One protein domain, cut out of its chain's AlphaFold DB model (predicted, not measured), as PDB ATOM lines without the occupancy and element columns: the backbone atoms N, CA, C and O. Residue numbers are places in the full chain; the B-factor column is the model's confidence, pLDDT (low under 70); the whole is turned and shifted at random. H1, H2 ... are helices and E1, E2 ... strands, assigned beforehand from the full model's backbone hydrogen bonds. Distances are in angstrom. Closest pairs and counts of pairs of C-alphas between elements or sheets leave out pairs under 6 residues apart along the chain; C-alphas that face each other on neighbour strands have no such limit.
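AT A GLANCE: This is residues 3 to 37 and 223 to 246 of the 374 residues of a protein of Chloroflexi bacterium (UniProt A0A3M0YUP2). A short pair of parallel strands, E1 and E2, sits between two helices, H1 on one side and H2 on the other, while the longest helix, H3, is set away from both strands and both other helices at one end of a flat outline. The tail after E2, to Phe 37, reaches toward the other end. The printed part has 59 residues, with three named helices and two named strands in the order E1, H1, E2, H2, H3 along the chain, and its class is mostly helix, with helices holding 29 and strands 6 of the 35 residues in named elements. It is only just compact, close to loose, with a radius of gyration of the C-alphas of 12.4 A and spans of 38 by 28 by 12 A.

IN THESE COORDINATES: E1 is residues 8 to 10, with C-alpha 8 at (219.487, 137.255, 170.062). H1 is residues 13 to 21, 11.9 A long. E2 is residues 30 to 32. H2 is residues 223 to 228. H3 is residues 233 to 246, 19.7 A long, with C-alpha 246 at (212.528, 149.600, 158.717).

HOW THE PARTS SIT: E1 and E2 are parallel neighbours at 18 degrees, with N 10 and O 31 2.9 A apart and N 31 and O 8 3.0 A apart, both within hydrogen-bond range. E1, H1 and E2 form a strand-helix-strand unit, two parallel neighbour strands with a helix between them along the chain, and its crossover is right-handed. The closest C-alphas of E1 and H1 are those of Phe 10 and Glu 16, 5.9 A apart. Those of E2 and H2 are Thr 31 and Ala 223, 6.8 A apart. H3 is apart from E1, H1, E2 and H2. In H1, H2 and H3 every O i to N i+4 pair is within hydrogen-bond range.

THE WHOLE: The two farthest C-alphas, of Phe 37 and Ala 245, are 40.1 A apart. Residues 38 to 222 are not printed, and C-alphas 37 and 223 are 18.6 A apart across this cut. Of the links printed whole, none is long. The mean pLDDT of the printed part is 83.7, and residues 242 to 246 are under 70.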
ATOM      1  N   GLU A   3     217.560 143.795 164.954       76.38
ATOM      2  CA  GLU A   3     217.597 143.146 163.626       76.38
ATOM      3  C   GLU A   3     219.004 142.987 163.045       76.38
ATOM      4  O   GLU A   3     219.241 142.179 162.150       76.38
ATOM      5  N   GLU A   4     219.951 143.786 163.529       76.06
ATOM      6  CA  GLU A   4     221.328 143.778 163.045       76.06
ATOM      7  C   GLU A   4     222.218 142.838 163.858       76.06
ATOM      8  O   GLU A   4     223.342 142.547 163.446       76.06
ATOM      9  N   ALA A   5     221.712 142.345 164.991       86.94
ATOM     10  CA  ALA A   5     222.435 141.430 165.850       86.94
ATOM     11  C   ALA A   5     222.738 140.109 165.128       86.94
ATOM     12  O   ALA A   5     221.950 139.586 164.327       86.94
ATOM     13  N   ARG A   6     223.901 139.529 165.444       86.06
ATOM     14  CA  ARG A   6     224.303 138.231 164.890       86.06
ATOM     15  C   ARG A   6     223.395 137.093 165.370       86.06
ATOM     16  O   ARG A   6     223.098 136.180 164.603       86.06
ATOM     17  N   GLY A   7     222.926 137.206 166.601       90.06
ATOM     18  CA  GLY A   7     221.841 136.427 167.161       90.06
ATOM     19  C   GLY A   7     221.320 137.107 168.422       90.06
ATOM     20  O   GLY A   7     221.965 138.020 168.943       90.06
ATOM     21  N   ILE A   8     220.145 136.692 168.881       93.75
ATOM     22  CA  ILE A   8     219.487 137.255 170.062       93.75
ATOM     23  C   ILE A   8     219.303 136.156 171.107       93.75
ATOM     24  O   ILE A   8     218.727 135.104 170.826       93.75
ATOM     25  N   PHE A   9     219.776 136.414 172.321       94.62
ATOM     26  CA  PHE A   9     219.478 135.588 173.482       94.62
ATOM     27  C   PHE A   9     218.300 136.194 174.238       94.62
ATOM     28  O   PHE A   9     218.356 137.355 174.633       94.62
ATOM     29  N   PHE A  10     217.255 135.400 174.442       94.44
ATOM     30  CA  PHE A  10     216.140 135.737 175.322       94.44
ATOM     31  C   PHE A  10     216.283 134.984 176.647       94.44
ATOM     32  O   PHE A  10     216.742 133.840 176.671       94.44
ATOM     33  N   ASN A  11     215.872 135.595 177.753       93.75
ATOM     34  CA  ASN A  11     215.849 134.929 179.053       93.75
ATOM     35  C   ASN A  11     214.674 133.950 179.148       93.75
ATOM     36  O   ASN A  11     214.784 132.891 179.760       93.75
ATOM     37  N   THR A  12     213.537 134.280 178.535       93.25
ATOM     38  CA  THR A  12     212.314 133.469 178.622       93.25
ATOM     39  C   THR A  12     211.591 133.384 177.287       93.25
ATOM     40  O   THR A  12     211.813 134.196 176.387       93.25
ATOM     41  N   SER A  13     210.699 132.397 177.156       92.62
ATOM     42  CA  SER A  13     209.865 132.283 175.957       92.62
ATOM     43  C   SER A  13     208.840 133.419 175.884       92.62
ATOM     44  O   SER A  13     208.590 133.951 174.806       92.62
ATOM     45  N   ALA A  14     208.322 133.870 177.032       89.50
ATOM     46  CA  ALA A  14     207.478 135.057 177.114       89.50
ATOM     47  C   ALA A  14     208.188 136.334 176.615       89.50
ATOM     48  O   ALA A  14     207.568 137.137 175.916       89.50
ATOM     49  N   GLU A  15     209.480 136.516 176.915       90.44
ATOM     50  CA  GLU A  15     210.276 137.634 176.384       90.44
ATOM     51  C   GLU A  15     210.448 137.536 174.860       90.44
ATOM     52  O   GLU A  15     210.243 138.521 174.149       90.44
ATOM     53  N   GLU A  16     210.744 136.340 174.338       92.81
ATOM     54  CA  GLU A  16     210.814 136.107 172.891       92.81
ATOM     55  C   GLU A  16     209.473 136.414 172.204       92.81
ATOM     56  O   GLU A  16     209.430 137.103 171.183       92.81
ATOM     57  N   GLN A  17     208.359 135.942 172.769       91.06
ATOM     58  CA  GLN A  17     207.019 136.201 172.240       91.06
ATOM     59  C   GLN A  17     206.696 137.695 172.247       91.06
ATOM     60  O   GLN A  17     206.195 138.209 171.246       91.06
ATOM     61  N   LEU A  18     207.026 138.408 173.328       88.81
ATOM     62  CA  LEU A  18     206.871 139.859 173.408       88.81
ATOM     63  C   LEU A  18     207.657 140.559 172.293       88.81
ATOM     64  O   LEU A  18     207.101 141.403 171.582       88.81
ATOM     65  N   ALA A  19     208.925 140.183 172.111       89.69
ATOM     66  CA  ALA A  19     209.790 140.754 171.088       89.69
ATOM     67  C   ALA A  19     209.237 140.516 169.676       89.69
ATOM     68  O   ALA A  19     209.170 141.444 168.872       89.69
ATOM     69  N   ARG A  20     208.772 139.301 169.374       87.56
ATOM     70  CA  ARG A  20     208.248 138.956 168.044       87.56
ATOM     71  C   ARG A  20     206.879 139.564 167.760       87.56
ATOM     72  O   ARG A  20     206.650 140.078 166.670       87.56
ATOM     73  N   GLN A  21     205.961 139.494 168.718       87.56
ATOM     74  CA  GLN A  21     204.559 139.842 168.489       87.56
ATOM     75  C   GLN A  21     204.277 141.328 168.681       87.56
ATOM     76  O   GLN A  21     203.475 141.884 167.936       87.56
ATOM     77  N   LYS A  22     204.913 141.972 169.670       83.38
ATOM     78  CA  LYS A  22     204.649 143.385 169.988       83.38
ATOM     79  C   LYS A  22     205.714 144.329 169.456       83.38
ATOM     80  O   LYS A  22     205.384 145.438 169.058       83.38
ATOM     81  N   LEU A  23     206.979 143.910 169.480       84.31
ATOM     82  CA  LEU A  23     208.090 144.735 168.989       84.31
ATOM     83  C   LEU A  23     208.461 144.419 167.535       84.31
ATOM     84  O   LEU A  23     209.314 145.098 166.972       84.31
ATOM     85  N   HIS A  24     207.817 143.410 166.939       81.88
ATOM     86  CA  HIS A  24     208.043 142.963 165.564       81.88
ATOM     87  C   HIS A  24     209.513 142.660 165.255       81.88
ATOM     88  O   HIS A  24     209.981 142.883 164.138       81.88
ATOM     89  N   VAL A  25     210.236 142.126 166.246       85.06
ATOM     90  CA  VAL A  25     211.610 141.663 166.062       85.06
ATOM     91  C   VAL A  25     211.594 140.454 165.125       85.06
ATOM     92  O   VAL A  25     211.048 139.394 165.450       85.06
ATOM     93  N   ALA A  26     212.189 140.625 163.952       81.75
ATOM     94  CA  ALA A  26     212.181 139.705 162.826       81.75
ATOM     95  C   ALA A  26     213.520 138.976 162.637       81.75
ATOM     96  O   ALA A  26     213.701 138.268 161.643       81.75
ATOM     97  N   ASN A  27     214.446 139.088 163.594       84.50
ATOM     98  CA  ASN A  27     215.696 138.341 163.554       84.50
ATOM     99  C   ASN A  27     215.395 136.831 163.698       84.50
ATOM    100  O   ASN A  27     214.871 136.403 164.735       84.50
ATOM    101  N   PRO A  28     215.697 136.004 162.677       79.81
ATOM    102  CA  PRO A  28     215.429 134.570 162.727       79.81
ATOM    103  C   PRO A  28     216.462 133.816 163.575       79.81
ATOM    104  O   PRO A  28     216.248 132.653 163.902       79.81
ATOM    105  N   PHE A  29     217.580 134.457 163.931       87.19
ATOM    106  CA  PHE A  29     218.641 133.857 164.728       87.19
ATOM    107  C   PHE A  29     218.464 134.257 166.185       87.19
ATOM    108  O   PHE A  29     219.015 135.252 166.653       87.19
ATOM    109  N   SER A  30     217.680 133.481 166.917       91.62
ATOM    110  CA  SER A  30     217.531 133.679 168.350       91.62
ATOM    111  C   SER A  30     217.371 132.363 169.083       91.62
ATOM    112  O   SER A  30     217.050 131.337 168.489       91.62
ATOM    113  N   THR A  31     217.597 132.404 170.388       94.38
ATOM    114  CA  THR A  31     217.328 131.275 171.273       94.38
ATOM    115  C   THR A  31     216.881 131.780 172.637       94.38
ATOM    116  O   THR A  31     217.334 132.832 173.096       94.38
ATOM    117  N   VAL A  32     216.040 131.003 173.315       94.56
ATOM    118  CA  VAL A  32     215.760 131.198 174.741       94.56
ATOM    119  C   VAL A  32     216.862 130.500 175.531       94.56
ATOM    120  O   VAL A  32     216.947 129.272 175.538       94.56
ATOM    121  N   LEU A  33     217.736 131.289 176.149       92.38
ATOM    122  CA  LEU A  33     218.873 130.797 176.922       92.38
ATOM    123  C   LEU A  33     218.508 130.631 178.400       92.38
ATOM    124  O   LEU A  33     218.711 129.555 178.958       92.38
ATOM    125  N   GLY A  34     217.912 131.663 179.004       92.06
ATOM    126  CA  GLY A  34     217.690 131.735 180.449       92.06
ATOM    127  C   GLY A  34     218.829 132.414 181.201       92.06
ATOM    128  O   GLY A  34     219.635 133.135 180.619       92.06
ATOM    129  N   TYR A  35     218.877 132.165 182.507       92.56
ATOM    130  CA  TYR A  35     219.911 132.652 183.416       92.56
ATOM    131  C   TYR A  35     220.593 131.465 184.109       92.56
ATOM    132  O   TYR A  35     219.950 130.441 184.328       92.56
ATOM    133  N   GLY A  36     221.884 131.587 184.421       93.06
ATOM    134  CA  GLY A  36     222.677 130.511 185.023       93.06
ATOM    135  C   GLY A  36     222.612 130.501 186.541       93.06
ATOM    136  O   GLY A  36     222.811 131.534 187.178       93.06
ATOM    137  N   PHE A  37     222.390 129.323 187.114       94.69
ATOM    138  CA  PHE A  37     222.379 129.093 188.555       94.69
ATOM    139  C   PHE A  37     223.424 128.046 188.949       94.69
ATOM    140  O   PHE A  37     223.739 127.166 188.144       94.69
ATOM    141  N   ALA A 223     224.020 127.457 170.591       92.25
ATOM    142  CA  ALA A 223     223.462 128.677 170.029       92.25
ATOM    143  C   ALA A 223     224.523 129.543 169.339       92.25
ATOM    144  O   ALA A 223     224.311 129.993 168.215       92.25
ATOM    145  N   LEU A 224     225.692 129.728 169.959       92.19
ATOM    146  CA  LEU A 224     226.811 130.449 169.353       92.19
ATOM    147  C   LEU A 224     227.314 129.745 168.093       92.19
ATOM    148  O   LEU A 224     227.529 130.407 167.081       92.19
ATOM    149  N   ALA A 225     227.440 128.415 168.114       88.44
ATOM    150  CA  ALA A 225     227.831 127.642 166.940       88.44
ATOM    151  C   ALA A 225     226.869 127.874 165.766       88.44
ATOM    152  O   ALA A 225     227.332 128.031 164.637       88.44
ATOM    153  N   SER A 226     225.560 127.965 166.038       86.25
ATOM    154  CA  SER A 226     224.529 128.323 165.055       86.25
ATOM    155  C   SER A 226     224.658 129.776 164.579       86.25
ATOM    156  O   SER A 226     224.704 130.040 163.378       86.25
ATOM    157  N   PHE A 227     224.799 130.732 165.502       87.44
ATOM    158  CA  PHE A 227     224.901 132.158 165.174       87.44
ATOM    159  C   PHE A 227     226.161 132.487 164.363       87.44
ATOM    160  O   PHE A 227     226.150 133.409 163.546       87.44
ATOM    161  N   LEU A 228     227.251 131.747 164.561       85.81
ATOM    162  CA  LEU A 228     228.523 131.967 163.875       85.81
ATOM    163  C   LEU A 228     228.601 131.303 162.492       85.81
ATOM    164  O   LEU A 228     229.475 131.684 161.716       85.81
ATOM    165  N   GLN A 229     227.680 130.398 162.127       80.94
ATOM    166  CA  GLN A 229     227.692 129.774 160.797       80.94
ATOM    167  C   GLN A 229     227.584 130.812 159.667       80.94
ATOM    168  O   GLN A 229     226.814 131.773 159.786       80.94
ATOM    169  N   PRO A 230     228.296 130.632 158.538       80.25
ATOM    170  CA  PRO A 230     228.078 131.432 157.340       80.25
ATOM    171  C   PRO A 230     226.596 131.428 156.955       80.25
ATOM    172  O   PRO A 230     225.952 130.381 156.903       80.25
ATOM    173  N   ARG A 231     226.037 132.612 156.705       77.69
ATOM    174  CA  ARG A 231     224.613 132.745 156.391       77.69
ATOM    175  C   ARG A 231     224.398 132.592 154.886       77.69
ATOM    176  O   ARG A 231     225.156 133.186 154.115       77.69
ATOM    177  N   PRO A 232     223.355 131.866 154.447       76.25
ATOM    178  CA  PRO A 232     222.961 131.860 153.046       76.25
ATOM    179  C   PRO A 232     222.713 133.285 152.545       76.25
ATOM    180  O   PRO A 232     222.120 134.105 153.251       76.25
ATOM    181  N   LEU A 233     223.097 133.567 151.295       72.62
ATOM    182  CA  LEU A 233     222.865 134.874 150.664       72.62
ATOM    183  C   LEU A 233     221.390 135.299 150.727       72.62
ATOM    184  O   LEU A 233     221.103 136.482 150.887       72.62
ATOM    185  N   ILE A 234     220.452 134.346 150.661       72.69
ATOM    186  CA  ILE A 234     219.016 134.628 150.773       72.69
ATOM    187  C   ILE A 234     218.623 135.158 152.159       72.69
ATOM    188  O   ILE A 234     217.843 136.101 152.244       72.69
ATOM    189  N   SER A 235     219.205 134.627 153.237       71.56
ATOM    190  CA  SER A 235     218.962 135.098 154.605       71.56
ATOM    191  C   SER A 235     219.570 136.482 154.828       71.56
ATOM    192  O   SER A 235     218.935 137.349 155.422       71.56
ATOM    193  N   GLU A 236     220.769 136.718 154.290       71.56
ATOM    194  CA  GLU A 236     221.408 138.039 154.285       71.56
ATOM    195  C   GLU A 236     220.577 139.068 153.506       71.56
ATOM    196  O   GLU A 236     220.370 140.188 153.972       71.56
ATOM    197  N   PHE A 237     220.047 138.707 152.334       71.00
ATOM    198  CA  PHE A 237     219.179 139.595 151.561       71.00
ATOM    199  C   PHE A 237     217.829 139.838 152.227       71.00
ATOM    200  O   PHE A 237     217.368 140.977 152.201       71.00
ATOM    201  N   ALA A 238     217.231 138.829 152.863       71.81
ATOM    202  CA  ALA A 238     216.009 138.996 153.641       71.81
ATOM    203  C   ALA A 238     216.229 139.963 154.814       71.81
ATOM    204  O   ALA A 238     215.487 140.934 154.948       71.81
ATOM    205  N   GLN A 239     217.303 139.787 155.593       74.81
ATOM    206  CA  GLN A 239     217.651 140.703 156.685       74.81
ATOM    207  C   GLN A 239     217.957 142.119 156.190       74.81
ATOM    208  O   GLN A 239     217.507 143.095 156.785       74.81
ATOM    209  N   ARG A 240     218.675 142.263 155.069       72.56
ATOM    210  CA  ARG A 240     218.895 143.575 154.434       72.56
ATOM    211  C   ARG A 240     217.593 144.187 153.920       72.56
ATOM    212  O   ARG A 240     217.459 145.403 153.948       72.56
ATOM    213  N   GLY A 241     216.658 143.373 153.435       70.69
ATOM    214  CA  GLY A 241     215.328 143.796 153.004       70.69
ATOM    215  C   GLY A 241     214.501 144.335 154.168       70.69
ATOM    216  O   GLY A 241     214.003 145.451 154.075       70.69
ATOM    217  N   ILE A 242     214.453 143.595 155.281       69.88
ATOM    218  CA  ILE A 242     213.819 144.024 156.536       69.88
ATOM    219  C   ILE A 242     214.461 145.320 157.033       69.88
ATOM    220  O   ILE A 242     213.752 146.287 157.283       69.88
ATOM    221  N   ARG A 243     215.799 145.390 157.085       67.69
ATOM    222  CA  ARG A 243     216.525 146.603 157.494       67.69
ATOM    223  C   ARG A 243     216.150 147.803 156.629       67.69
ATOM    224  O   ARG A 243     215.761 148.838 157.146       67.69
ATOM    225  N   ARG A 244     216.178 147.640 155.304       66.38
ATOM    226  CA  ARG A 244     215.778 148.695 154.362       66.38
ATOM    227  C   ARG A 244     214.326 149.113 154.528       66.38
ATOM    228  O   ARG A 244     214.049 150.286 154.342       66.38
ATOM    229  N   ALA A 245     213.424 148.179 154.823       66.75
ATOM    230  CA  ALA A 245     212.016 148.479 155.059       66.75
ATOM    231  C   ALA A 245     211.816 149.247 156.375       66.75
ATOM    232  O   ALA A 245     211.060 150.210 156.396       66.75
ATOM    233  N   LEU A 246     212.535 148.877 157.439       63.91
ATOM    234  CA  LEU A 246     212.528 149.600 158.717       63.91
ATOM    235  C   LEU A 246     213.151 151.000 158.596       63.91
ATOM    236  O   LEU A 246     212.672 151.938 159.224       63.91
TER     237      LEU A 246